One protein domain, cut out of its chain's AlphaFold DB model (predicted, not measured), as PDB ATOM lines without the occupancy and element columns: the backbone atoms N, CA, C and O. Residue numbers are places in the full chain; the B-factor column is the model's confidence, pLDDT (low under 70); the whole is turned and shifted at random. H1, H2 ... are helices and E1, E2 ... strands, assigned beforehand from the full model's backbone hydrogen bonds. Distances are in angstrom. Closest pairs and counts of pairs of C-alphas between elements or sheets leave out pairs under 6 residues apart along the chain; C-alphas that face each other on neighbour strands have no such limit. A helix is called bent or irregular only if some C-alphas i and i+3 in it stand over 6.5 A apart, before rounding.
ATOM      1  N   ASN A 768       8.884 -28.962 -31.162       93.56
ATOM      2  CA  ASN A 768       7.807 -29.882 -31.540       93.56
ATOM      3  C   ASN A 768       8.231 -30.896 -32.615       93.56
ATOM      4  O   ASN A 768       7.698 -31.999 -32.640       93.56
ATOM      5  N   ASP A 769       9.162 -30.535 -33.491       91.88
ATOM      6  CA  ASP A 769       9.710 -31.374 -34.559       91.88
ATOM      7  C   ASP A 769      10.860 -32.282 -34.092       91.88
ATOM      8  O   ASP A 769      11.398 -33.053 -34.884       91.88
ATOM      9  N   GLU A 770      11.235 -32.229 -32.815       93.12
ATOM     10  CA  GLU A 770      12.358 -32.977 -32.267       93.12
ATOM     11  C   GLU A 770      11.911 -33.914 -31.141       93.12
ATOM     12  O   GLU A 770      11.131 -33.557 -30.253       93.12
ATOM     13  N   ILE A 771      12.426 -35.141 -31.180       95.50
ATOM     14  CA  ILE A 771      12.216 -36.171 -30.168       95.50
ATOM     15  C   ILE A 771      13.567 -36.456 -29.527       95.50
ATOM     16  O   ILE A 771      14.489 -36.899 -30.212       95.50
ATOM     17  N   LYS A 772      13.669 -36.250 -28.217       96.56
ATOM     18  CA  LYS A 772      14.861 -36.584 -27.436       96.56
ATOM     19  C   LYS A 772      14.534 -37.675 -26.434       96.56
ATOM     20  O   LYS A 772      13.515 -37.616 -25.743       96.56
ATOM     21  N   VAL A 773      15.405 -38.674 -26.368       97.06
ATOM     22  CA  VAL A 773      15.271 -39.804 -25.455       97.06
ATOM     23  C   VAL A 773      16.562 -40.043 -24.689       97.06
ATOM     24  O   VAL A 773      17.644 -39.916 -25.255       97.06
ATOM     25  N   VAL A 774      16.446 -40.428 -23.424       96.88
ATOM     26  CA  VAL A 774      17.559 -40.852 -22.569       96.88
ATOM     27  C   VAL A 774      17.378 -42.314 -22.170       96.88
ATOM     28  O   VAL A 774      16.264 -42.776 -21.903       96.88
ATOM     29  N   MET A 775      18.476 -43.058 -22.165       94.62
ATOM     30  CA  MET A 775      18.533 -44.460 -21.766       94.62
ATOM     31  C   MET A 775      19.722 -44.684 -20.848       94.62
ATOM     32  O   MET A 775      20.817 -44.201 -21.126       94.62
ATOM     33  N   HIS A 776      19.516 -45.506 -19.827       93.62
ATOM     34  CA  HIS A 776      20.562 -46.024 -18.959       93.62
ATOM     35  C   HIS A 776      20.691 -47.533 -19.166       93.62
ATOM     36  O   HIS A 776      19.683 -48.241 -19.250       93.62
ATOM     37  N   GLN A 777      21.920 -48.030 -19.281       92.75
ATOM     38  CA  GLN A 777      22.214 -49.442 -19.511       92.75
ATOM     39  C   GLN A 777      23.498 -49.860 -18.793       92.75
ATOM     40  O   GLN A 777      24.378 -49.048 -18.516       92.75
ATOM     41  N   LYS A 778      23.628 -51.165 -18.549       91.88
ATOM     42  CA  LYS A 778      24.807 -51.785 -17.939       91.88
ATOM     43  C   LYS A 778      25.487 -52.709 -18.945       91.88
ATOM     44  O   LYS A 778      24.818 -53.387 -19.727       91.88
ATOM     45  N   ILE A 779      26.814 -52.738 -18.949       88.94
ATOM     46  CA  ILE A 779      27.583 -53.642 -19.813       88.94
ATOM     47  C   ILE A 779      27.614 -55.025 -19.180       88.94
ATOM     48  O   ILE A 779      28.179 -55.200 -18.103       88.94
ATOM     49  N   ASP A 780      27.061 -56.018 -19.867       81.94
ATOM     50  CA  ASP A 780      27.130 -57.412 -19.417       81.94
ATOM     51  C   ASP A 780      28.193 -58.200 -20.198       81.94
ATOM     52  O   ASP A 780      29.099 -58.816 -19.632       81.94
ATOM     53  N   GLN A 781      28.136 -58.128 -21.530       84.19
ATOM     54  CA  GLN A 781      29.012 -58.887 -22.427       84.19
ATOM     55  C   GLN A 781      29.775 -57.980 -23.402       84.19
ATOM     56  O   GLN A 781      29.688 -56.750 -23.366       84.19
ATOM     57  N   TYR A 782      30.541 -58.622 -24.291       82.69
ATOM     58  CA  TYR A 782      31.309 -57.971 -25.352       82.69
ATOM     59  C   TYR A 782      30.426 -57.125 -26.282       82.69
ATOM     60  O   TYR A 782      30.776 -55.987 -26.578       82.69
ATOM     61  N   GLU A 783      29.283 -57.653 -26.729       85.94
ATOM     62  CA  GLU A 783      28.285 -56.887 -27.486       85.94
ATOM     63  C   GLU A 783      27.001 -56.760 -26.671       85.94
ATOM     64  O   GLU A 783      26.492 -57.757 -26.160       85.94
ATOM     65  N   ASN A 784      26.469 -55.542 -26.596       88.75
ATOM     66  CA  ASN A 784      25.184 -55.218 -25.987       88.75
ATOM     67  C   ASN A 784      24.367 -54.500 -27.060       88.75
ATOM     68  O   ASN A 784      24.838 -53.509 -27.620       88.75
ATOM     69  N   PHE A 785      23.187 -55.004 -27.410       90.75
ATOM     70  CA  PHE A 785      22.430 -54.438 -28.524       90.75
ATOM     71  C   PHE A 785      20.918 -54.535 -28.359       90.75
ATOM     72  O   PHE A 785      20.392 -55.446 -27.726       90.75
ATOM     73  N   ASN A 786      20.219 -53.633 -29.035       91.62
ATOM     74  CA  ASN A 786      18.792 -53.711 -29.288       91.62
ATOM     75  C   ASN A 786      18.538 -53.318 -30.753       91.62
ATOM     76  O   ASN A 786      18.903 -52.227 -31.181       91.62
ATOM     77  N   TYR A 787      17.941 -54.217 -31.539       90.88
ATOM     78  CA  TYR A 787      17.682 -54.018 -32.978       90.88
ATOM     79  C   TYR A 787      16.239 -53.612 -33.299       90.88
ATOM     80  O   TYR A 787      15.812 -53.689 -34.450       90.88
ATOM     81  N   ARG A 788      15.474 -53.241 -32.272       90.44
ATOM     82  CA  ARG A 788      14.057 -52.884 -32.356       90.44
ATOM     83  C   ARG A 788      13.828 -51.458 -31.867       90.44
ATOM     84  O   ARG A 788      12.827 -51.193 -31.209       90.44
ATOM     85  N   PHE A 789      14.759 -50.547 -32.144       92.50
ATOM     86  CA  PHE A 789      14.556 -49.128 -31.869       92.50
ATOM     87  C   PHE A 789      13.676 -48.536 -32.983       92.50
ATOM     88  O   PHE A 789      14.101 -48.518 -34.145       92.50
ATOM     89  N   PRO A 790      12.443 -48.098 -32.685       91.06
ATOM     90  CA  PRO A 790      11.547 -47.597 -33.715       91.06
ATOM     91  C   PRO A 790      11.908 -46.159 -34.092       91.06
ATOM     92  O   PRO A 790      12.209 -45.334 -33.238       91.06
ATOM     93  N   VAL A 791      11.815 -45.831 -35.380       90.69
ATOM     94  CA  VAL A 791      11.873 -44.447 -35.875       90.69
ATOM     95  C   VAL A 791      10.631 -44.210 -36.735       90.69
ATOM     96  O   VAL A 791      10.394 -45.020 -37.640       90.69
ATOM     97  N   PRO A 792       9.837 -43.144 -36.494       89.12
ATOM     98  CA  PRO A 792       8.561 -42.951 -37.176       89.12
ATOM     99  C   PRO A 792       8.704 -42.948 -38.701       89.12
ATOM    100  O   PRO A 792       9.661 -42.407 -39.262       89.12
ATOM    101  N   ILE A 793       7.737 -43.561 -39.383       85.44
ATOM    102  CA  ILE A 793       7.728 -43.706 -40.840       85.44
ATOM    103  C   ILE A 793       6.646 -42.796 -41.418       85.44
ATOM    104  O   ILE A 793       5.498 -42.837 -40.989       85.44
ATOM    105  N   SER A 794       6.999 -42.017 -42.441       79.06
ATOM    106  CA  SER A 794       6.059 -41.191 -43.203       79.06
ATOM    107  C   SER A 794       6.274 -41.409 -44.700       79.06
ATOM    108  O   SER A 794       7.407 -41.395 -45.181       79.06
ATOM    109  N   ASN A 795       5.199 -41.661 -45.457       76.19
ATOM    110  CA  ASN A 795       5.246 -41.910 -46.907       76.19
ATOM    111  C   ASN A 795       6.289 -42.968 -47.337       76.19
ATOM    112  O   ASN A 795       7.008 -42.784 -48.321       76.19
ATOM    113  N   LYS A 796       6.389 -44.078 -46.586       77.75
ATOM    114  CA  LYS A 796       7.387 -45.154 -46.790       77.75
ATOM    115  C   LYS A 796       8.849 -44.664 -46.761       77.75
ATOM    116  O   LYS A 796       9.720 -45.234 -47.422       77.75
ATOM    117  N   LYS A 797       9.132 -43.595 -46.016       80.88
ATOM    118  CA  LYS A 797      10.479 -43.055 -45.792       80.88
ATOM    119  C   LYS A 797      10.649 -42.646 -44.330       80.88
ATOM    120  O   LYS A 797       9.673 -42.447 -43.610       80.88
ATOM    121  N   GLN A 798      11.902 -42.505 -43.909       81.44
ATOM    122  CA  GLN A 798      12.262 -41.947 -42.604       81.44
ATOM    123  C   GLN A 798      12.976 -40.620 -42.823       81.44
ATOM    124  O   GLN A 798      14.049 -40.573 -43.430       81.44
ATOM    125  N   ASN A 799      12.342 -39.539 -42.376       82.38
ATOM    126  CA  ASN A 799      12.780 -38.171 -42.629       82.38
ATOM    127  C   ASN A 799      13.348 -37.519 -41.363       82.38
ATOM    128  O   ASN A 799      12.951 -36.420 -40.990       82.38
ATOM    129  N   PHE A 800      14.244 -38.241 -40.694       86.44
ATOM    130  CA  PHE A 800      14.878 -37.794 -39.464       86.44
ATOM    131  C   PHE A 800      16.376 -37.604 -39.656       86.44
ATOM    132  O   PHE A 800      17.037 -38.428 -40.302       86.44
ATOM    133  N   ILE A 801      16.883 -36.539 -39.049       87.19
ATOM    134  CA  ILE A 801      18.290 -36.381 -38.701       87.19
ATOM    135  C   ILE A 801      18.470 -36.956 -37.308       87.19
ATOM    136  O   ILE A 801      17.696 -36.648 -36.400       87.19
ATOM    137  N   ALA A 802      19.468 -37.817 -37.160       89.81
ATOM    138  CA  ALA A 802      19.705 -38.532 -35.921       89.81
ATOM    139  C   ALA A 802      21.045 -38.136 -35.293       89.81
ATOM    140  O   ALA A 802      22.068 -38.060 -35.977       89.81
ATOM    141  N   ARG A 803      21.034 -37.946 -33.973       91.12
ATOM    142  CA  ARG A 803      22.218 -37.813 -33.121       91.12
ATOM    143  C   ARG A 803      22.107 -38.780 -31.949       91.12
ATOM    144  O   ARG A 803      21.017 -38.995 -31.433       91.12
ATOM    145  N   ALA A 804      23.228 -39.359 -31.546       94.12
ATOM    146  CA  ALA A 804      23.349 -40.202 -30.371       94.12
ATOM    147  C   ALA A 804      24.619 -39.838 -29.590       94.12
ATOM    148  O   ALA A 804      25.722 -39.924 -30.131       94.12
ATOM    149  N   THR A 805      24.447 -39.465 -28.326       95.25
ATOM    150  CA  THR A 805      25.497 -39.070 -27.383       95.25
ATOM    151  C   THR A 805      25.611 -40.142 -26.300       95.25
ATOM    152  O   THR A 805      24.683 -40.346 -25.521       95.25
ATOM    153  N   LEU A 806      26.729 -40.866 -26.281       96.38
ATOM    154  CA  LEU A 806      27.059 -41.895 -25.295       96.38
ATOM    155  C   LEU A 806      28.039 -41.324 -24.274       96.38
ATOM    156  O   LEU A 806      29.076 -40.787 -24.664       96.38
ATOM    157  N   CYS A 807      27.758 -41.511 -22.988       96.94
ATOM    158  CA  CYS A 807      28.698 -41.235 -21.902       96.94
ATOM    159  C   CYS A 807      28.795 -42.434 -20.961       96.94
ATOM    160  O   CYS A 807      27.816 -43.142 -20.725       96.94
ATOM    161  N   TYR A 808      29.993 -42.663 -20.438       95.69
ATOM    162  CA  TYR A 808      30.285 -43.712 -19.467       95.69
ATOM    163  C   TYR A 808      31.485 -43.308 -18.608       95.69
ATOM    164  O   TYR A 808      32.242 -42.413 -18.982       95.69
ATOM    165  N   SER A 809      31.673 -43.971 -17.470       92.38
ATOM    166  CA  SER A 809      32.777 -43.693 -16.544       92.38
ATOM    167  C   SER A 809      33.736 -44.883 -16.515       92.38
ATOM    168  O   SER A 809      33.553 -45.787 -15.695       92.38
ATOM    169  N   PRO A 810      34.715 -44.957 -17.441       91.38
ATOM    170  CA  PRO A 810      35.682 -46.042 -17.445       91.38
ATOM    171  C   PRO A 810      36.521 -46.038 -16.171       91.38
ATOM    172  O   PRO A 810      36.849 -44.991 -15.613       91.38
ATOM    173  N   TYR A 811      36.953 -47.233 -15.778       87.69
ATOM    174  CA  TYR A 811      38.063 -47.359 -14.852       87.69
ATOM    175  C   TYR A 811      39.337 -46.796 -15.495       87.69
ATOM    176  O   TYR A 811      39.668 -47.105 -16.653       87.69
ATOM    177  N   CYS A 812      40.059 -45.998 -14.720       86.94
ATOM    178  CA  CYS A 812      41.226 -45.263 -15.161       86.94
ATOM    179  C   CYS A 812      42.459 -45.669 -14.351       86.94
ATOM    180  O   CYS A 812      42.392 -45.782 -13.135       86.94
ATOM    181  N   SER A 813      43.599 -45.858 -15.016       81.62
ATOM    182  CA  SER A 813      44.852 -46.241 -14.356       81.62
ATOM    183  C   SER A 813      45.987 -45.325 -14.792       81.62
ATOM    184  O   SER A 813      46.508 -45.444 -15.907       81.62
ATOM    185  N   ARG A 814      46.470 -44.488 -13.869       80.25
ATOM    186  CA  ARG A 814      47.593 -43.566 -14.111       80.25
ATOM    187  C   ARG A 814      48.883 -44.283 -14.530       80.25
ATOM    188  O   ARG A 814      49.638 -43.775 -15.351       80.25
ATOM    189  N   ALA A 815      49.089 -45.520 -14.069       74.88
ATOM    190  CA  ALA A 815      50.229 -46.356 -14.457       74.88
ATOM    191  C   ALA A 815      50.231 -46.789 -15.940       74.88
ATOM    192  O   ALA A 815      51.193 -47.393 -16.407       74.88
ATOM    193  N   GLN A 816      49.163 -46.520 -16.696       78.06
ATOM    194  CA  GLN A 816      49.109 -46.788 -18.137       78.06
ATOM    195  C   GLN A 816      49.496 -45.560 -18.985       78.06
ATOM    196  O   GLN A 816      49.517 -45.676 -20.208       78.06
ATOM    197  N   GLY A 817      49.819 -44.408 -18.378       82.94
ATOM    198  CA  GLY A 817      50.159 -43.169 -19.095       82.94
ATOM    199  C   GLY A 817      49.106 -42.794 -20.141       82.94
ATOM    200  O   GLY A 817      47.923 -42.715 -19.816       82.94
ATOM    201  N   VAL A 818      49.493 -42.670 -21.413       85.19
ATOM    202  CA  VAL A 818      48.583 -42.326 -22.535       85.19
ATOM    203  C   VAL A 818      47.469 -43.352 -22.814       85.19
ATOM    204  O   VAL A 818      46.559 -43.102 -23.612       85.19
ATOM    205  N   ASP A 819      47.533 -44.529 -22.188       85.75
ATOM    206  CA  ASP A 819      46.497 -45.569 -22.210       85.75
ATOM    207  C   ASP A 819      45.608 -45.546 -20.951       85.75
ATOM    208  O   ASP A 819      45.061 -46.574 -20.552       85.75
ATOM    209  N   TYR A 820      45.456 -44.368 -20.348       88.56
ATOM    210  CA  TYR A 820      44.786 -44.119 -19.073       88.56
ATOM    211  C   TYR A 820      43.426 -44.821 -18.889       88.56
ATOM    212  O   TYR A 820      43.218 -45.492 -17.877       88.56
ATOM    213  N   THR A 821      42.521 -44.739 -19.875       90.44
ATOM    214  CA  THR A 821      41.215 -45.422 -19.833       90.44
ATOM    215  C   THR A 821      41.344 -46.911 -20.162       90.44
ATOM    216  O   THR A 821      41.914 -47.306 -21.190       90.44
ATOM    217  N   CYS A 822      40.794 -47.773 -19.302       86.44
ATOM    218  CA  CYS A 822      40.947 -49.224 -19.439       86.44
ATOM    219  C   CYS A 822      39.863 -49.893 -20.293       86.44
ATOM    220  O   CYS A 822      40.130 -50.946 -20.874       86.44
ATOM    221  N   THR A 823      38.691 -49.276 -20.425       89.88
ATOM    222  CA  THR A 823      37.555 -49.810 -21.185       89.88
ATOM    223  C   THR A 823      37.133 -48.819 -22.265       89.88
ATOM    224  O   THR A 823      37.052 -47.621 -22.021       89.88
ATOM    225  N   GLU A 824      36.859 -49.328 -23.462       92.25
ATOM    226  CA  GLU A 824      36.338 -48.579 -24.607       92.25
ATOM    227  C   GLU A 824      34.939 -49.074 -24.968       92.25
ATOM    228  O   GLU A 824      34.746 -50.284 -25.128       92.25
ATOM    229  N   LEU A 825      34.008 -48.141 -25.189       93.06
ATOM    230  CA  LEU A 825      32.683 -48.420 -25.748       93.06
ATOM    231  C   LEU A 825      32.563 -47.893 -27.177       93.06
ATOM    232  O   LEU A 825      32.609 -46.694 -27.437       93.06
ATOM    233  N   ASP A 826      32.385 -48.819 -28.113       90.81
ATOM    234  CA  ASP A 826      32.249 -48.556 -29.544       90.81
ATOM    235  C   ASP A 826      30.755 -48.552 -29.918       90.81
ATOM    236  O   ASP A 826      30.116 -49.611 -29.952       90.81
ATOM    237  N   LEU A 827      30.201 -47.349 -30.135       91.25
ATOM    238  CA  LEU A 827      28.786 -47.105 -30.440       91.25
ATOM    239  C   LEU A 827      28.487 -47.246 -31.937       91.25
ATOM    240  O   LEU A 827      29.104 -46.602 -32.789       91.25
ATOM    241  N   HIS A 828      27.457 -48.035 -32.235       90.94
ATOM    242  CA  HIS A 828      26.843 -48.173 -33.552       90.94
ATOM    243  C   HIS A 828      25.353 -47.879 -33.415       90.94
ATOM    244  O   HIS A 828      24.632 -48.612 -32.737       90.94
ATOM    245  N   PHE A 829      24.891 -46.818 -34.070       91.69
ATOM    246  CA  PHE A 829      23.489 -46.415 -34.051       91.69
ATOM    247  C   PHE A 829      23.028 -46.078 -35.464       91.69
ATOM    248  O   PHE A 829      23.651 -45.257 -36.139       91.69
ATOM    249  N   GLY A 830      21.970 -46.733 -35.939       91.00
ATOM    250  CA  GLY A 830      21.497 -46.523 -37.304       91.00
ATOM    251  C   GLY A 830      20.480 -47.548 -37.788       91.00
ATOM    252  O   GLY A 830      19.942 -48.335 -37.015       91.00
ATOM    253  N   ARG A 831      20.213 -47.550 -39.095       89.19
ATOM    254  CA  ARG A 831      19.183 -48.404 -39.716       89.19
ATOM    255  C   ARG A 831      19.619 -49.864 -39.756       89.19
ATOM    256  O   ARG A 831      20.783 -50.157 -40.018       89.19
ATOM    257  N   MET A 832      18.682 -50.792 -39.617       88.69
ATOM    258  CA  MET A 832      18.970 -52.211 -39.826       88.69
ATOM    259  C   MET A 832      19.040 -52.533 -41.325       88.69
ATOM    260  O   MET A 832      18.086 -52.298 -42.062       88.69
ATOM    261  N   LYS A 833      20.168 -53.085 -41.790       84.38
ATOM    262  CA  LYS A 833      20.393 -53.462 -43.194       84.38
ATOM    263  C   LYS A 833      20.834 -54.928 -43.310       84.38
ATOM    264  O   LYS A 833      21.707 -55.345 -42.550       84.38
ATOM    265  N   PRO A 834      20.303 -55.719 -44.257       77.50
ATOM    266  CA  PRO A 834      20.824 -57.057 -44.527       77.50
ATOM    267  C   PRO A 834      22.235 -56.993 -45.140       77.50
ATOM    268  O   PRO A 834      22.496 -56.236 -46.078       77.50
ATOM    269  N   ASP A 835      23.154 -57.785 -44.598       70.69
ATOM    270  CA  ASP A 835      24.493 -58.033 -45.138       70.69
ATOM    271  C   ASP A 835      24.430 -58.993 -46.346       70.69
ATOM    272  O   ASP A 835      23.415 -59.644 -46.593       70.69
ATOM    273  N   LYS A 836      25.543 -59.134 -47.078       69.31
ATOM    274  CA  LYS A 836      25.718 -60.030 -48.237       69.31
ATOM    275  C   LYS A 836      25.334 -61.487 -47.951       69.31
ATOM    276  O   LYS A 836      24.959 -62.204 -48.868       69.31
ATOM    277  N   ASN A 837      25.414 -61.904 -46.686       64.88
ATOM    278  CA  ASN A 837      25.062 -63.248 -46.222       64.88
ATOM    279  C   ASN A 837      23.629 -63.348 -45.658       64.88
ATOM    280  O   ASN A 837      23.307 -64.328 -44.991       64.88
ATOM    281  N   GLY A 838      22.792 -62.318 -45.828       64.12
ATOM    282  CA  GLY A 838      21.416 -62.275 -45.319       64.12
ATOM    283  C   GLY A 838      21.274 -61.992 -43.816       64.12
ATOM    284  O   GLY A 838      20.158 -61.959 -43.312       64.12
ATOM    285  N   LYS A 839      22.375 -61.762 -43.085       70.06
ATOM    286  CA  LYS A 839      22.348 -61.368 -41.662       70.06
ATOM    287  C   LYS A 839      22.162 -59.861 -41.510       70.06
ATOM    288  O   LYS A 839      22.823 -59.098 -42.203       70.06
ATOM    289  N   THR A 840      21.324 -59.415 -40.585       69.81
ATOM    290  CA  THR A 840      21.077 -57.985 -40.350       69.81
ATOM    291  C   THR A 840      22.247 -57.330 -39.598       69.81
ATOM    292  O   THR A 840      22.692 -57.847 -38.577       69.81
ATOM    293  N   LYS A 841      22.747 -56.191 -40.094       83.62
ATOM    294  CA  LYS A 841      23.790 -55.344 -39.483       83.62
ATOM    295  C   LYS A 841      23.233 -53.934 -39.260       83.62
ATOM    296  O   LYS A 841      22.410 -53.464 -40.043       83.62
ATOM    297  N   VAL A 842      23.711 -53.254 -38.219       84.25
ATOM    298  CA  VAL A 842      23.449 -51.824 -38.006       84.25
ATOM    299  C   VAL A 842      24.259 -51.006 -39.022       84.25
ATOM    300  O   VAL A 842      25.490 -51.029 -39.010       84.25
ATOM    301  N   ASP A 843      23.572 -50.301 -39.916       83.56
ATOM    302  CA  ASP A 843      24.131 -49.281 -40.808       83.56
ATOM    303  C   ASP A 843      24.290 -47.980 -40.015       83.56
ATOM    304  O   ASP A 843      23.383 -47.143 -40.005       83.56
ATOM    305  N   SER A 844      25.402 -47.873 -39.276       81.69
ATOM    306  CA  SER A 844      25.662 -46.751 -38.367       81.69
ATOM    307  C   SER A 844      25.630 -45.417 -39.109       81.69
ATOM    308  O   SER A 844      26.193 -45.283 -40.196       81.69
ATOM    309  N   VAL A 845      25.019 -44.416 -38.485       78.25
ATOM    310  CA  VAL A 845      24.857 -43.051 -39.001       78.25
ATOM    311  C   VAL A 845      26.188 -42.438 -39.460       78.25
ATOM    312  O   VAL A 845      26.284 -41.917 -40.571       78.25
ATOM    313  N   ASN A 846      27.251 -42.611 -38.675       74.81
ATOM    314  CA  ASN A 846      28.606 -42.144 -38.991       74.81
ATOM    315  C   ASN A 846      29.438 -43.126 -39.842       74.81
ATOM    316  O   ASN A 846      30.637 -42.923 -40.011       74.81
ATOM    317  N   SER A 847      28.847 -44.216 -40.344       66.31
ATOM    318  CA  SER A 847      29.563 -45.278 -41.069       66.31
ATOM    319  C   SER A 847      30.761 -45.859 -40.296       66.31
ATOM    320  O   SER A 847      31.799 -46.156 -40.887       66.31
ATOM    321  N   ASN A 848      30.638 -46.017 -38.972       65.00
ATOM    322  CA  ASN A 848      31.704 -46.544 -38.116       65.00
ATOM    323  C   ASN A 848      32.198 -47.931 -38.575       65.00
ATOM    324  O   ASN A 848      31.454 -48.913 -38.582       65.00
ATOM    325  N   THR A 849      33.486 -48.008 -38.927       61.56
ATOM    326  CA  THR A 849      34.170 -49.230 -39.394       61.56
ATOM    327  C   THR A 849      35.252 -49.732 -38.427       61.56
ATOM    328  O   THR A 849      35.988 -50.661 -38.758       61.56
ATOM    329  N   GLN A 850      35.350 -49.173 -37.212       63.72
ATOM    330  CA  GLN A 850      36.407 -49.465 -36.224       63.72
ATOM    331  C   GLN A 850      36.539 -50.957 -35.863       63.72
ATOM    332  O   GLN A 850      37.600 -51.404 -35.423       63.72
ATOM    333  N   ALA A 851      35.462 -51.728 -36.008       56.25
ATOM    334  CA  ALA A 851      35.389 -53.145 -35.659       56.25
ATOM    335  C   ALA A 851      35.147 -54.073 -36.866       56.25
ATOM    336  O   ALA A 851      34.840 -55.253 -36.679       56.25
ATOM    337  N   ASP A 852      35.264 -53.572 -38.100       59.22
ATOM    338  CA  ASP A 852      35.074 -54.397 -39.292       59.22
ATOM    339  C   ASP A 852      36.244 -55.381 -39.488       59.22
ATOM    340  O   ASP A 852      37.416 -55.040 -39.332       59.22
ATOM    341  N   LYS A 853      35.916 -56.637 -39.838       45.31
ATOM    342  CA  LYS A 853      36.873 -57.757 -39.968       45.31
ATOM    343  C   LYS A 853      37.950 -57.524 -41.036       45.31
ATOM    344  O   LYS A 853      39.037 -58.090 -40.937       45.31
ATOM    345  N   ASP A 854      37.684 -56.654 -42.006       42.56
ATOM    346  CA  ASP A 854      38.655 -56.194 -42.998       42.56
ATOM    347  C   ASP A 854      39.507 -55.052 -42.423       42.56
ATOM    348  O   ASP A 854      39.514 -53.940 -42.956       42.56
ATOM    349  N   GLY A 855      40.231 -55.330 -41.328       42.84
ATOM    350  CA  GLY A 855      41.065 -54.401 -40.541       42.84
ATOM    351  C   GLY A 855      42.215 -53.699 -41.290       42.84
ATOM    352  O   GLY A 855      43.176 -53.254 -40.675       42.84
ATOM    353  N   ALA A 856      42.132 -53.599 -42.615       45.84
ATOM    354  CA  ALA A 856      43.017 -52.849 -43.492       45.84
ATOM    355  C   ALA A 856      42.603 -51.373 -43.689       45.84
ATOM    356  O   ALA A 856      43.358 -50.641 -44.320       45.84
ATOM    357  N   LYS A 857      41.433 -50.917 -43.206       51.81
ATOM    358  CA  LYS A 857      40.919 -49.567 -43.539       51.81
ATOM    359  C   LYS A 857      41.112 -48.470 -42.485       51.81
ATOM    360  O   LYS A 857      41.012 -47.303 -42.848       51.81
ATOM    361  N   CYS A 858      41.394 -48.784 -41.218       65.06
ATOM    362  CA  CYS A 858      41.518 -47.759 -40.174       65.06
ATOM    363  C   CYS A 858      42.710 -48.042 -39.245       65.06
ATOM    364  O   CYS A 858      42.747 -49.076 -38.580       65.06
ATOM    365  N   SER A 859      43.696 -47.140 -39.223       74.94
ATOM    366  CA  SER A 859      44.809 -47.176 -38.264       74.94
ATOM    367  C   SER A 859      44.323 -46.829 -36.850       74.94
ATOM    368  O   SER A 859      43.274 -46.209 -36.690       74.94
ATOM    369  N   GLU A 860      45.087 -47.181 -35.809       80.88
ATOM    370  CA  GLU A 860      44.739 -46.802 -34.426       80.88
ATOM    371  C   GLU A 860      44.636 -45.277 -34.276       80.88
ATOM    372  O   GLU A 860      43.694 -44.795 -33.652       80.88
ATOM    373  N   LYS A 861      45.548 -44.525 -34.911       78.75
ATOM    374  CA  LYS A 861      45.510 -43.055 -34.976       78.75
ATOM    375  C   LYS A 861      44.182 -42.565 -35.560       78.75
ATOM    376  O   LYS A 861      43.471 -41.814 -34.902       78.75
ATOM    377  N   ASN A 862      43.782 -43.076 -36.726       77.62
ATOM    378  CA  ASN A 862      42.513 -42.697 -37.352       77.62
ATOM    379  C   ASN A 862      41.305 -43.106 -36.500       77.62
ATOM    380  O   ASN A 862      40.327 -42.371 -36.453       77.62
ATOM    381  N   ALA A 863      41.359 -44.245 -35.805       80.31
ATOM    382  CA  ALA A 863      40.273 -44.665 -34.926       80.31
ATOM    383  C   ALA A 863      40.109 -43.725 -33.719       80.31
ATOM    384  O   ALA A 863      38.979 -43.401 -33.354       80.31
ATOM    385  N   ARG A 864      41.216 -43.256 -33.125       81.00
ATOM    386  CA  ARG A 864      41.192 -42.251 -32.050       81.00
ATOM    387  C   ARG A 864      40.686 -40.897 -32.552       81.00
ATOM    388  O   ARG A 864      39.849 -40.294 -31.898       81.00
ATOM    389  N   THR A 865      41.127 -40.447 -33.726       76.56
ATOM    390  CA  THR A 865      40.730 -39.139 -34.271       76.56
ATOM    391  C   THR A 865      39.285 -39.116 -34.779       76.56
ATOM    392  O   THR A 865      38.547 -38.197 -34.453       76.56
ATOM    393  N   ILE A 866      38.865 -40.119 -35.559       75.19
ATOM    394  CA  ILE A 866      37.567 -40.121 -36.262       75.19
ATOM    395  C   ILE A 866      36.447 -40.668 -35.375       75.19
ATOM    396  O   ILE A 866      35.357 -40.110 -35.340       75.19
ATOM    397  N   TYR A 867      36.699 -41.773 -34.668       79.12
ATOM    398  CA  TYR A 867      35.681 -42.459 -33.860       79.12
ATOM    399  C   TYR A 867      35.854 -42.207 -32.363       79.12
ATOM    400  O   TYR A 867      35.204 -42.859 -31.548       79.12
ATOM    401  N   ARG A 868      36.754 -41.284 -31.996       86.25
ATOM    402  CA  ARG A 868      37.060 -40.942 -30.605       86.25
ATOM    403  C   ARG A 868      37.470 -42.168 -29.790       86.25
ATOM    404  O   ARG A 868      37.176 -42.241 -28.609       86.25
ATOM    405  N   LYS A 869      38.086 -43.191 -30.394       87.12
ATOM    406  CA  LYS A 869      38.397 -44.451 -29.697       87.12
ATOM    407  C   LYS A 869      39.174 -44.202 -28.395       87.12
ATOM    408  O   LYS A 869      40.172 -43.493 -28.423       87.12
ATOM    409  N   TRP A 870      38.758 -44.851 -27.309       90.50
ATOM    410  CA  TRP A 870      39.208 -44.715 -25.911       90.50
ATOM    411  C   TRP A 870      38.689 -43.499 -25.137       90.50
ATOM    412  O   TRP A 870      38.916 -43.433 -23.931       90.50
ATOM    413  N   ASP A 871      37.980 -42.586 -25.800       92.19
ATOM    414  CA  ASP A 871      37.282 -41.470 -25.161       92.19
ATOM    415  C   ASP A 871      36.023 -41.943 -24.418       92.19
ATOM    416  O   ASP A 871      35.330 -42.851 -24.894       92.19
ATOM    417  N   ASN A 872      35.708 -41.337 -23.278       93.62
ATOM    418  CA  ASN A 872      34.549 -41.700 -22.460       93.62
ATOM    419  C   ASN A 872      33.239 -41.031 -22.917       93.62
ATOM    420  O   ASN A 872      32.160 -41.385 -22.439       93.62
ATOM    421  N   VAL A 873      33.331 -40.132 -23.900       93.44
ATOM    422  CA  VAL A 873      32.198 -39.496 -24.574       93.44
ATOM    423  C   VAL A 873      32.237 -39.832 -26.066       93.44
ATOM    424  O   VAL A 873      33.266 -39.677 -26.724       93.44
ATOM    425  N   LYS A 874      31.116 -40.296 -26.632       91.62
ATOM    426  CA  LYS A 874      30.969 -40.510 -28.084       91.62
ATOM    427  C   LYS A 874      29.753 -39.769 -28.596       91.62
ATOM    428  O   LYS A 874      28.658 -39.979 -28.085       91.62
ATOM    429  N   ILE A 875      29.922 -39.003 -29.666       89.31
ATOM    430  CA  ILE A 875      28.806 -38.385 -30.378       89.31
ATOM    431  C   ILE A 875      28.785 -38.938 -31.796       89.31
ATOM    432  O   ILE A 875      29.759 -38.843 -32.542       89.31
ATOM    433  N   VAL A 876      27.673 -39.572 -32.152       87.44
ATOM    434  CA  VAL A 876      27.398 -40.102 -33.486       87.44
ATOM    435  C   VAL A 876      26.242 -39.298 -34.054       87.44
ATOM    436  O   VAL A 876      25.120 -39.420 -33.572       87.44
ATOM    437  N   SER A 877      26.497 -38.485 -35.074       84.75
ATOM    438  CA  SER A 877      25.469 -37.666 -35.716       84.75
ATOM    439  C   SER A 877      25.474 -37.819 -37.228       84.75
ATOM    440  O   SER A 877      26.480 -38.176 -37.848       84.75
ATOM    441  N   ASP A 878      24.321 -37.540 -37.824       78.12
ATOM    442  CA  ASP A 878      24.229 -37.293 -39.251       78.12
ATOM    443  C   ASP A 878      25.002 -36.023 -39.620       78.12
ATOM    444  O   ASP A 878      25.074 -35.084 -38.834       78.12
ATOM    445  N   VAL A 879      25.579 -35.998 -40.823       69.31
ATOM    446  CA  VAL A 879      26.193 -34.787 -41.384       69.31
ATOM    447  C   VAL A 879      25.103 -33.992 -42.091       69.31
ATOM    448  O   VAL A 879      24.572 -34.465 -43.107       69.31
ATOM    449  N   ILE A 880      24.782 -32.792 -41.601       64.94
ATOM    450  CA  ILE A 880      23.849 -31.900 -42.295       64.94
ATOM    451  C   ILE A 880      24.482 -31.436 -43.613       64.94
ATOM    452  O   ILE A 880      25.475 -30.716 -43.643       64.94
ATOM    453  N   LYS A 881      23.904 -31.862 -44.742       62.97
ATOM    454  CA  LYS A 881      24.279 -31.405 -46.090       62.97
ATOM    455  C   LYS A 881      23.156 -30.564 -46.683       62.97
ATOM    456  O   LYS A 881      21.980 -30.871 -46.479       62.97
ATOM    457  N   THR A 882      23.511 -29.562 -47.486       51.97
ATOM    458  CA  THR A 882      22.558 -28.818 -48.318       51.97
ATOM    459  C   THR A 882      21.871 -29.797 -49.285       51.97
ATOM    460  O   THR A 882      22.486 -30.340 -50.199       51.97
ATOM    461  N   GLY A 883      20.596 -30.113 -49.030       60.78
ATOM    462  CA  GLY A 883      19.825 -31.098 -49.805       60.78
ATOM    463  C   GLY A 883      19.758 -32.509 -49.202       60.78
ATOM    464  O   GLY A 883      19.947 -33.499 -49.918       60.78
ATOM    465  N   PHE A 884      19.471 -32.623 -47.899       65.62
ATOM    466  CA  PHE A 884      19.197 -33.910 -47.252       65.62
ATOM    467  C   PHE A 884      18.073 -34.671 -47.977       65.62
ATOM    468  O   PHE A 884      16.992 -34.140 -48.231       65.62
ATOM    469  N   ARG A 885      18.328 -35.937 -48.324       70.81
ATOM    470  CA  ARG A 885      17.340 -36.810 -48.969       70.81
ATOM    471  C   ARG A 885      16.737 -37.744 -47.919       70.81
ATOM    472  O   ARG A 885      17.512 -38.422 -47.242       70.81
ATOM    473  N   PRO A 886      15.398 -37.867 -47.836       71.88
ATOM    474  CA  PRO A 886      14.768 -38.778 -46.890       71.88
ATOM    475  C   PRO A 886      15.298 -40.207 -47.055       71.88
ATOM    476  O   PRO A 886      15.481 -40.697 -48.179       71.88
ATOM    477  N   ARG A 887      15.545 -40.885 -45.933       76.88
ATOM    478  CA  ARG A 887      16.165 -42.209 -45.931       76.88
ATOM    479  C   ARG A 887      15.187 -43.251 -46.467       76.88
ATOM    480  O   ARG A 887      14.022 -43.301 -46.072       76.88
ATOM    481  N   LYS A 888      15.686 -44.105 -47.366       77.19
ATOM    482  CA  LYS A 888      14.972 -45.309 -47.811       77.19
ATOM    483  C   LYS A 888      14.881 -46.309 -46.655       77.19
ATOM    484  O   LYS A 888      15.844 -46.452 -45.899       77.19
ATOM    485  N   LEU A 889      13.752 -47.005 -46.581       79.06
ATOM    486  CA  LEU A 889      13.548 -48.168 -45.721       79.06
ATOM    487  C   LEU A 889      14.338 -49.362 -46.277       79.06
ATOM    488  O   LEU A 889      14.311 -49.611 -47.483       79.06
ATOM    489  N   TYR A 890      15.049 -50.083 -45.407       77.62
ATOM    490  CA  TYR A 890      15.703 -51.354 -45.755       77.62
ATOM    491  C   TYR A 890      14.852 -52.576 -45.389       77.62
ATOM    492  O   TYR A 890      15.018 -53.630 -45.996       77.62
ATOM    493  N   THR A 891      13.948 -52.427 -44.423       72.19
ATOM    494  CA  THR A 891      12.979 -53.432 -43.972       72.19
ATOM    495  C   THR A 891      11.583 -52.809 -43.957       72.19
ATOM    496  O   THR A 891      11.469 -51.585 -43.878       72.19
ATOM    497  N   GLU A 892      10.528 -53.626 -44.041       70.88
ATOM    498  CA  GLU A 892       9.136 -53.138 -44.018       70.88
ATOM    499  C   GLU A 892       8.822 -52.365 -42.728       70.88
ATOM    500  O   GLU A 892       8.219 -51.296 -42.784       70.88
ATOM    501  N   ASP A 893       9.353 -52.841 -41.600       76.56
ATOM    502  CA  ASP A 893       9.155 -52.239 -40.276       76.56
ATOM    503  C   ASP A 893      10.052 -51.018 -40.006       76.56
ATOM    504  O   ASP A 893       9.892 -50.336 -38.998       76.56
ATOM    505  N   GLY A 894      11.045 -50.751 -40.865       82.62
ATOM    506  CA  GLY A 894      11.934 -49.590 -40.747       82.62
ATOM    507  C   GLY A 894      12.771 -49.508 -39.466       82.62
ATOM    508  O   GLY A 894      13.216 -48.420 -39.109       82.62
ATOM    509  N   MET A 895      12.997 -50.615 -38.760       89.31
ATOM    510  CA  MET A 895      13.677 -50.597 -37.461       89.31
ATOM    511  C   MET A 895      15.127 -50.109 -37.533       89.31
ATOM    512  O   MET A 895      15.876 -50.380 -38.481       89.31
ATOM    513  N   TRP A 896      15.527 -49.410 -36.478       92.31
ATOM    514  CA  TRP A 896      16.905 -49.032 -36.207       92.31
ATOM    515  C   TRP A 896      17.485 -49.930 -35.115       92.31
ATOM    516  O   TRP A 896      16.767 -50.559 -34.333       92.31
ATOM    517  N   GLY A 897      18.810 -50.006 -35.084       92.19
ATOM    518  CA  GLY A 897      19.557 -50.744 -34.087       92.19
ATOM    519  C   GLY A 897      20.512 -49.853 -33.316       92.19
ATOM    520  O   GLY A 897      21.155 -48.966 -33.878       92.19
ATOM    521  N   ILE A 898      20.614 -50.147 -32.027       93.81
ATOM    522  CA  ILE A 898      21.628 -49.649 -31.107       93.81
ATOM    523  C   ILE A 898      22.528 -50.837 -30.779       93.81
ATOM    524  O   ILE A 898      22.043 -51.896 -30.383       93.81
ATOM    525  N   MET A 899      23.835 -50.685 -30.950       92.31
ATOM    526  CA  MET A 899      24.820 -51.689 -30.565       92.31
ATOM    527  C   MET A 899      26.029 -51.003 -29.937       92.31
ATOM    528  O   MET A 899      26.615 -50.099 -30.527       92.31
ATOM    529  N   VAL A 900      26.425 -51.481 -28.763       92.00
ATOM    530  CA  VAL A 900      27.604 -51.029 -28.027       92.00
ATOM    531  C   VAL A 900      28.543 -52.214 -27.842       92.00
ATOM    532  O   VAL A 900      28.153 -53.246 -27.285       92.00
ATOM    533  N   ARG A 901      29.785 -52.080 -28.317       90.38
ATOM    534  CA  ARG A 901      30.835 -53.089 -28.121       90.38
ATOM    535  C   ARG A 901      31.839 -52.637 -27.074       90.38
ATOM    536  O   ARG A 901      32.433 -51.575 -27.235       90.38
ATOM    537  N   SER A 902      32.084 -53.471 -26.070       90.31
ATOM    538  CA  SER A 902      33.105 -53.228 -25.052       90.31
ATOM    539  C   SER A 902      34.457 -53.805 -25.482       90.31
ATOM    540  O   SER A 902      34.561 -54.922 -25.992       90.31
ATOM    541  N   LYS A 903      35.531 -53.032 -25.321       87.88
ATOM    542  CA  LYS A 903      36.912 -53.474 -25.576       87.88
ATOM    543  C   LYS A 903      37.769 -53.132 -24.366       87.88
ATOM    544  O   LYS A 903      37.736 -52.007 -23.889       87.88
ATOM    545  N   GLU A 904      38.579 -54.088 -23.921       85.31
ATOM    546  CA  GLU A 904      39.418 -53.929 -22.730       85.31
ATOM    547  C   GLU A 904      40.889 -53.733 -23.096       85.31
ATOM    548  O   GLU A 904      41.466 -54.478 -23.906       85.31
ATOM    549  N   ARG A 905      41.526 -52.755 -22.447       79.50
ATOM    550  CA  ARG A 905      42.970 -52.506 -22.510       79.50
ATOM    551  C   ARG A 905      43.737 -53.571 -21.740       79.50
ATOM    552  O   ARG A 905      44.732 -54.088 -22.244       79.50
ATOM    553  N   LEU A 906      43.219 -53.997 -20.593       75.88
ATOM    554  CA  LEU A 906      43.833 -54.999 -19.722       75.88
ATOM    555  C   LEU A 906      43.208 -56.388 -19.945       75.88
ATOM    556  O   LEU A 906      42.283 -56.534 -20.743       75.88
ATOM    557  N   ASN A 907      43.781 -57.437 -19.350       66.56
ATOM    558  CA  ASN A 907      43.235 -58.800 -19.457       66.56
ATOM    559  C   ASN A 907      41.981 -58.991 -18.585       66.56
ATOM    560  O   ASN A 907      41.125 -59.818 -18.898       66.56
ATOM    561  N   LYS A 908      41.849 -58.191 -17.523       71.38
ATOM    562  CA  LYS A 908      40.661 -58.136 -16.673       71.38
ATOM    563  C   LYS A 908      39.522 -57.415 -17.406       71.38
ATOM    564  O   LYS A 908      39.748 -56.387 -18.039       71.38
ATOM    565  N   LYS A 909      38.303 -57.951 -17.303       76.88
ATOM    566  CA  LYS A 909      37.075 -57.347 -17.850       76.88
ATOM    567  C   LYS A 909      36.549 -56.253 -16.921       76.88
ATOM    568  O   LYS A 909      35.526 -56.431 -16.270       76.88
ATOM    569  N   LEU A 910      37.306 -55.168 -16.791       79.50
ATOM    570  CA  LEU A 910      36.987 -54.072 -15.870       79.50
ATOM    571  C   LEU A 910      35.705 -53.325 -16.247       79.50
ATOM    572  O   LEU A 910      35.039 -52.793 -15.369       79.50
ATOM    573  N   GLY A 911      35.334 -53.330 -17.524       80.31
ATOM    574  CA  GLY A 911      34.094 -52.746 -18.010       80.31
ATOM    575  C   GLY A 911      32.858 -53.602 -17.754       80.31
ATOM    576  O   GLY A 911      31.745 -53.132 -17.983       80.31
ATOM    577  N   GLN A 912      33.008 -54.857 -17.312       83.88
ATOM    578  CA  GLN A 912      31.856 -55.697 -17.005       83.88
ATOM    579  C   GLN A 912      31.140 -55.153 -15.766       83.88
ATOM    580  O   GLN A 912      31.720 -55.022 -14.695       83.88
ATOM    581  N   GLY A 913      29.857 -54.850 -15.923       85.94
ATOM    582  CA  GLY A 913      29.036 -54.219 -14.905       85.94
ATOM    583  C   GLY A 913      29.143 -52.693 -14.847       85.94
ATOM    584  O   GLY A 913      28.500 -52.090 -13.994       85.94
ATOM    585  N   MET A 914      29.897 -52.062 -15.745       90.56
ATOM    586  CA  MET A 914      29.943 -50.605 -15.843       90.56
ATOM    587  C   MET A 914      28.652 -50.063 -16.474       90.56
ATOM    588  O   MET A 914      28.115 -50.646 -17.424       90.56
ATOM    589  N   ASN A 915      28.173 -48.941 -15.945       92.00
ATOM    590  CA  ASN A 915      27.011 -48.231 -16.463       92.00
ATOM    591  C   ASN A 915      27.395 -47.309 -17.627       92.00
ATOM    592  O   ASN A 915      28.505 -46.777 -17.690       92.00
ATOM    593  N   TYR A 916      26.456 -47.104 -18.545       95.56
ATOM    594  CA  TYR A 916      26.541 -46.088 -19.583       95.56
ATOM    595  C   TYR A 916      25.167 -45.478 -19.842       95.56
ATOM    596  O   TYR A 916      24.134 -46.134 -19.678       95.56
ATOM    597  N   ALA A 917      25.165 -44.229 -20.293       97.00
ATOM    598  CA  ALA A 917      23.964 -43.531 -20.710       97.00
ATOM    599  C   ALA A 917      24.030 -43.157 -22.187       97.00
ATOM    600  O   ALA A 917      25.099 -42.854 -22.722       97.00
ATOM    601  N   LEU A 918      22.872 -43.176 -22.841       96.81
ATOM    602  CA  LEU A 918      22.708 -42.822 -24.243       96.81
ATOM    603  C   LEU A 918      21.579 -41.802 -24.382       96.81
ATOM    604  O   LEU A 918      20.432 -42.101 -24.050       96.81
ATOM    605  N   VAL A 919      21.902 -40.623 -24.907       97.25
ATOM    606  CA  VAL A 919      20.925 -39.611 -25.321       97.25
ATOM    607  C   VAL A 919      20.784 -39.688 -26.833       97.25
ATOM    608  O   VAL A 919      21.777 -39.567 -27.545       97.25
ATOM    609  N   ILE A 920      19.577 -39.929 -27.339       96.00
ATOM    610  CA  ILE A 920      19.292 -39.948 -28.778       96.00
ATOM    611  C   ILE A 920      18.334 -38.814 -29.105       96.00
ATOM    612  O   ILE A 920      17.266 -38.710 -28.507       96.00
ATOM    613  N   THR A 921      18.692 -38.032 -30.114       94.06
ATOM    614  CA  THR A 921      17.882 -36.934 -30.635       94.06
ATOM    615  C   THR A 921      17.526 -37.219 -32.089       94.06
ATOM    616  O   THR A 921      18.399 -37.486 -32.919       94.06
ATOM    617  N   LEU A 922      16.231 -37.194 -32.395       92.75
ATOM    618  CA  LEU A 922      15.664 -37.373 -33.727       92.75
ATOM    619  C   LEU A 922      14.933 -36.091 -34.125       92.75
ATOM    620  O   LEU A 922      13.883 -35.785 -33.564       92.75
ATOM    621  N   LYS A 923      15.456 -35.374 -35.118       90.81
ATOM    622  CA  LYS A 923      14.841 -34.153 -35.651       90.81
ATOM    623  C   LYS A 923      14.123 -34.427 -36.968       90.81
ATOM    624  O   LYS A 923      14.740 -34.925 -37.911       90.81
ATOM    625  N   GLU A 924      12.829 -34.135 -37.027       90.38
ATOM    626  CA  GLU A 924      11.978 -34.319 -38.204       90.38
ATOM    627  C   GLU A 924      12.174 -33.169 -39.197       90.38
ATOM    628  O   GLU A 924      12.090 -31.994 -38.857       90.38
ATOM    629  N   MET A 925      12.445 -33.500 -40.457       84.31
ATOM    630  CA  MET A 925      12.905 -32.511 -41.441       84.31
ATOM    631  C   MET A 925      11.798 -31.688 -42.103       84.31
ATOM    632  O   MET A 925      12.090 -30.750 -42.841       84.31
ATOM    633  N   SER A 926      10.535 -32.053 -41.913       84.31
ATOM    634  CA  SER A 926       9.372 -31.318 -42.411       84.31
ATOM    635  C   SER A 926       8.686 -30.493 -41.314       84.31
ATOM    636  O   SER A 926       7.654 -29.885 -41.589       84.31
ATOM    637  N   GLY A 927       9.258 -30.438 -40.105       84.69
ATOM    638  CA  GLY A 927       8.743 -29.663 -38.976       84.69
ATOM    639  C   GLY A 927       7.528 -30.282 -38.278       84.69
ATOM    640  O   GLY A 927       6.870 -29.612 -37.481       84.69
ATOM    641  N   PHE A 928       7.175 -31.538 -38.577       89.88
ATOM    642  CA  PHE A 928       5.998 -32.176 -37.986       89.88
ATOM    643  C   PHE A 928       6.311 -32.807 -36.632       89.88
ATOM    644  O   PHE A 928       7.272 -33.563 -36.491       89.88
ATOM    645  N   ASN A 929       5.409 -32.618 -35.666       93.06
ATOM    646  CA  ASN A 929       5.504 -33.323 -34.395       93.06
ATOM    647  C   ASN A 929       5.113 -34.797 -34.540       93.06
ATOM    648  O   ASN A 929       3.970 -35.126 -34.859       93.06
ATOM    649  N   ARG A 930       6.079 -35.685 -34.291       93.38
ATOM    650  CA  ARG A 930       5.936 -37.144 -34.403       93.38
ATOM    651  C   ARG A 930       6.087 -37.870 -33.068       93.38
ATOM    652  O   ARG A 930       6.165 -39.098 -33.064       93.38
ATOM    653  N   ILE A 931       6.112 -37.159 -31.938       94.69
ATOM    654  CA  ILE A 931       6.357 -37.789 -30.634       94.69
ATOM    655  C   ILE A 931       5.285 -38.825 -30.278       94.69
ATOM    656  O   ILE A 931       5.610 -39.910 -29.806       94.69
ATOM    657  N   GLY A 932       4.011 -38.554 -30.585       94.50
ATOM    658  CA  GLY A 932       2.922 -39.501 -30.336       94.50
ATOM    659  C   GLY A 932       3.050 -40.791 -31.156       94.50
ATOM    660  O   GLY A 932       2.808 -41.880 -30.635       94.50
ATOM    661  N   ASP A 933       3.477 -40.680 -32.419       93.00
ATOM    662  CA  ASP A 933       3.736 -41.830 -33.296       93.00
ATOM    663  C   ASP A 933       4.926 -42.651 -32.776       93.00
ATOM    664  O   ASP A 933       4.895 -43.885 -32.772       93.00
ATOM    665  N   PHE A 934       5.960 -41.963 -32.285       94.62
ATOM    666  CA  PHE A 934       7.131 -42.579 -31.674       94.62
ATOM    667  C   PHE A 934       6.781 -43.344 -30.392       94.62
ATOM    668  O   PHE A 934       7.094 -44.529 -30.307       94.62
ATOM    669  N   ILE A 935       6.065 -42.727 -29.442       95.50
ATOM    670  CA  ILE A 935       5.666 -43.365 -28.173       95.50
ATOM    671  C   ILE A 935       4.857 -44.641 -28.437       95.50
ATOM    672  O   ILE A 935       5.172 -45.696 -27.883       95.50
ATOM    673  N   LYS A 936       3.859 -44.577 -29.329       94.12
ATOM    674  CA  LYS A 936       3.061 -45.754 -29.718       94.12
ATOM    675  C   LYS A 936       3.943 -46.854 -30.309       94.12
ATOM    676  O   LYS A 936       3.804 -48.020 -29.952       94.12
ATOM    677  N   SER A 937       4.879 -46.486 -31.183       92.00
ATOM    678  CA  SER A 937       5.801 -47.440 -31.807       92.00
ATOM    679  C   SER A 937       6.743 -48.080 -30.785       92.00
ATOM    680  O   SER A 937       6.988 -49.282 -30.856       92.00
ATOM    681  N   CYS A 938       7.240 -47.315 -29.812       93.19
ATOM    682  CA  CYS A 938       8.035 -47.817 -28.692       93.19
ATOM    683  C   CYS A 938       7.267 -48.871 -27.890       93.19
ATOM    684  O   CYS A 938       7.761 -49.987 -27.729       93.19
ATOM    685  N   GLN A 939       6.038 -48.558 -27.476       92.25
ATOM    686  CA  GLN A 939       5.192 -49.472 -26.704       92.25
ATOM    687  C   GLN A 939       4.902 -50.774 -27.467       92.25
ATOM    688  O   GLN A 939       5.039 -51.862 -26.908       92.25
ATOM    689  N   LEU A 940       4.596 -50.686 -28.768       90.88
ATOM    690  CA  LEU A 940       4.381 -51.859 -29.629       90.88
ATOM    691  C   LEU A 940       5.629 -52.742 -29.781       90.88
ATOM    692  O   LEU A 940       5.510 -53.936 -30.044       90.88
ATOM    693  N   ASN A 941       6.824 -52.172 -29.611       88.56
ATOM    694  CA  ASN A 941       8.101 -52.871 -29.756       88.56
ATOM    695  C   ASN A 941       8.761 -53.224 -28.414       88.56
ATOM    696  O   ASN A 941       9.938 -53.586 -28.392       88.56
ATOM    697  N   GLY A 942       8.004 -53.170 -27.312       89.12
ATOM    698  CA  GLY A 942       8.458 -53.619 -25.993       89.12
ATOM    699  C   GLY A 942       9.348 -52.623 -25.248       89.12
ATOM    700  O   GLY A 942      10.092 -53.029 -24.358       89.12
ATOM    701  N   TRP A 943       9.291 -51.338 -25.603       93.25
ATOM    702  CA  TRP A 943       9.931 -50.268 -24.842       93.25
ATOM    703  C   TRP A 943       8.951 -49.670 -23.838       93.25
ATOM    704  O   TRP A 943       7.845 -49.263 -24.202       93.25
ATOM    705  N   MET A 944       9.387 -49.552 -22.588       93.19
ATOM    706  CA  MET A 944       8.716 -48.719 -21.599       93.19
ATOM    707  C   MET A 944       9.139 -47.269 -21.819       93.19
ATOM    708  O   MET A 944      10.331 -46.976 -21.946       93.19
ATOM    709  N   VAL A 945       8.153 -46.378 -21.893       94.88
ATOM    710  CA  VAL A 945       8.350 -44.958 -22.178       94.88
ATOM    711  C   VAL A 945       7.820 -44.153 -21.008       94.88
ATOM    712  O   VAL A 945       6.619 -44.176 -20.749       94.88
ATOM    713  N   ASN A 946       8.710 -43.423 -20.345       93.00
ATOM    714  CA  ASN A 946       8.359 -42.512 -19.267       93.00
ATOM    715  C   ASN A 946       8.679 -41.087 -19.709       93.00
ATOM    716  O   ASN A 946       9.809 -40.786 -20.083       93.00
ATOM    717  N   GLU A 947       7.687 -40.208 -19.683       93.00
ATOM    718  CA  GLU A 947       7.890 -38.792 -19.973       93.00
ATOM    719  C   GLU A 947       8.413 -38.090 -18.714       93.00
ATOM    720  O   GLU A 947       7.780 -38.161 -17.660       93.00
ATOM    721  N   ILE A 948       9.568 -37.432 -18.810       89.19
ATOM    722  CA  ILE A 948      10.161 -36.719 -17.679       89.19
ATOM    723  C   ILE A 948       9.452 -35.372 -17.534       89.19
ATOM    724  O   ILE A 948       9.533 -34.519 -18.417       89.19
ATOM    725  N   ARG A 949       8.750 -35.185 -16.413       81.00
ATOM    726  CA  ARG A 949       8.041 -33.946 -16.065       81.00
ATOM    727  C   ARG A 949       8.519 -33.450 -14.709       81.00
ATOM    728  O   ARG A 949       8.501 -34.219 -13.755       81.00
ATOM    729  N   VAL A 950       8.919 -32.183 -14.629       73.94
ATOM    730  CA  VAL A 950       9.493 -31.584 -13.409       73.94
ATOM    731  C   VAL A 950       8.523 -31.667 -12.226       73.94
ATOM    732  O   VAL A 950       8.924 -32.105 -11.150       73.94
ATOM    733  N   ASP A 951       7.246 -31.357 -12.455       65.31
ATOM    734  CA  ASP A 951       6.209 -31.319 -11.412       65.31
ATOM    735  C   ASP A 951       6.070 -32.664 -10.674       65.31
ATOM    736  O   ASP A 951       6.017 -32.709  -9.451       65.31
ATOM    737  N   ASN A 952       6.131 -33.783 -11.406       57.41
ATOM    738  CA  ASN A 952       6.004 -35.125 -10.829       57.41
ATOM    739  C   ASN A 952       7.185 -35.499  -9.914       57.41
ATOM    740  O   ASN A 952       7.057 -36.369  -9.055       57.41
ATOM    741  N   HIS A 953       8.356 -34.910 -10.148       57.28
ATOM    742  CA  HIS A 953       9.604 -35.277  -9.485       57.28
ATOM    743  C   HIS A 953       9.854 -34.469  -8.209       57.28
ATOM    744  O   HIS A 953      10.416 -35.005  -7.253       57.28
ATOM    745  N   HIS A 954       9.375 -33.222  -8.159       56.00
ATOM    746  CA  HIS A 954       9.407 -32.406  -6.944       56.00
ATOM    747  C   HIS A 954       8.599 -33.057  -5.807       56.00
ATOM    748  O   HIS A 954       9.076 -33.151  -4.672       56.00
ATOM    749  N   ASP A 955       7.433 -33.620  -6.135       51.91
ATOM    750  CA  ASP A 955       6.587 -34.347  -5.184       51.91
ATOM    751  C   ASP A 955       7.266 -35.629  -4.670       51.91
ATOM    752  O   ASP A 955       7.275 -35.894  -3.468       51.91
ATOM    753  N   ILE A 956       7.899 -36.411  -5.556       54.59
ATOM    754  CA  ILE A 956       8.600 -37.655  -5.182       54.59
ATOM    755  C   ILE A 956       9.803 -37.365  -4.280       54.59
ATOM    756  O   ILE A 956      10.002 -38.073  -3.293       54.59
ATOM    757  N   PHE A 957      10.594 -36.336  -4.594       54.25
ATOM    758  CA  PHE A 957      11.735 -35.936  -3.769       54.25
ATOM    759  C   PHE A 957      11.283 -35.505  -2.367       54.25
ATOM    760  O   PHE A 957      11.842 -35.958  -1.367       54.25
ATOM    761  N   THR A 958      10.210 -34.714  -2.293       55.38
ATOM    762  CA  THR A 958       9.614 -34.267  -1.027       55.38
ATOM    763  C   THR A 958       9.112 -35.447  -0.188       55.38
ATOM    764  O   THR A 958       9.346 -35.493   1.018       55.38
ATOM    765  N   ILE A 959       8.474 -36.441  -0.819       56.12
ATOM    766  CA  ILE A 959       7.973 -37.652  -0.147       56.12
ATOM    767  C   ILE A 959       9.122 -38.554   0.330       56.12
ATOM    768  O   ILE A 959       9.077 -39.054   1.451       56.12
ATOM    769  N   ALA A 960      10.167 -38.756  -0.481       52.31
ATOM    770  CA  ALA A 960      11.295 -39.633  -0.145       52.31
ATOM    771  C   ALA A 960      12.148 -39.121   1.035       52.31
ATOM    772  O   ALA A 960      12.817 -39.913   1.697       52.31
ATOM    773  N   GLN A 961      12.118 -37.812   1.301       55.53
ATOM    774  CA  GLN A 961      12.850 -37.150   2.388       55.53
ATOM    775  C   GLN A 961      12.043 -37.043   3.697       55.53
ATOM    776  O   GLN A 961      12.597 -36.639   4.723       55.53
TER     777      GLN A 961
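AT A GLANCE: This is residues 768 to 961 of the 967 residues of the protein "Peptidase_S8 domain-containing protein" of Succinatimonas sp. CAG:777 (UniProt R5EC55). Two four-stranded antiparallel sheets, E1 E8 E3 E6 and E2 E7 E4 E5, lie face to face as a sandwich, with H3 set at one end of it and H1 beyond the other. Residues 949 to 961, which include H4, stick out as a free arm. The printed part has 194 residues, with nine named strands and four named helices in the order E1 E2 E3 H1 E4 E5 H2 E6 E7 E8 H3 E9 H4; the class is mixed, helices and strands. The whole is compact, with a radius of gyration of the C-alphas of 18.5 A and spans of 56 by 51 by 32 A.

IN THESE COORDINATES: E1, residues 770 to 778, begins at C-alpha 770 (12.358, -32.977, -32.267) and is 26.7 A long. E2 is residues 783 to 789, and E3, residues 800 to 808, is 25.9 A long. H1, residues 814 to 819, is irregular: C-alphas 815 and 818 are 9.2 A apart. E4, residues 823 to 834, is 29.6 A long and bends by 81 degrees at residue 831. E5 is residues 840 to 844, H2 residues 860 to 866 and E6 residues 873 to 877. E7, residues 896 to 904, is 26.7 A long, and E8, residues 915 to 924, is 29.9 A long. H3 is residues 931 to 940, E9 residues 944 to 947, and H4, residues 950 to 960, ends at C-alpha 960 (11.295, -39.633, -0.145).

HOW THE PARTS SIT: The sandwich is a jelly roll, one long hairpin wound over both sheets, with nested antiparallel pairs E1 with E8, E2 with E7, E3 with E6 and E4 with E5. The facing parts are 9.9 A centre to centre, and the strands of one sheet stand at 30 degrees to those of the other. Both sheets are strongly twisted. N 773 and O 920 of E1 and E8 are 2.8 A apart, N 784 and O 900 of E2 and E7 2.9 A, N 804 and O 876 of E3 and E6 2.8 A, and N 833 and O 841 of the hairpin E4 and E5 2.9 A. H3 only grazes the first sheet, with residues 931 to 935, and the second, with residues 934 to 938. H1, H2 and H4 are not on either sheet. E9 pairs with no named strand; its closest C-alpha pair with H3 is Val 945 and Ile 935, 6.8 A. Every O i to N i+4 pair is within hydrogen-bond range in H2 and H3, 5 of 7 in H4 and 0 of 2 in H1, where 2 of 3 O i to N i+3 pairs are.

THE WHOLE: The C-alphas farthest apart, those of Ala 856 and Ile 959, are 57.8 A apart. The printed part has no cut. The links E5 to H2 and E6 to E7 are long. The mean pLDDT of the printed part is 82.0; residues 847 to 858, 879 to 884 and 951 to 961 are among those under 70.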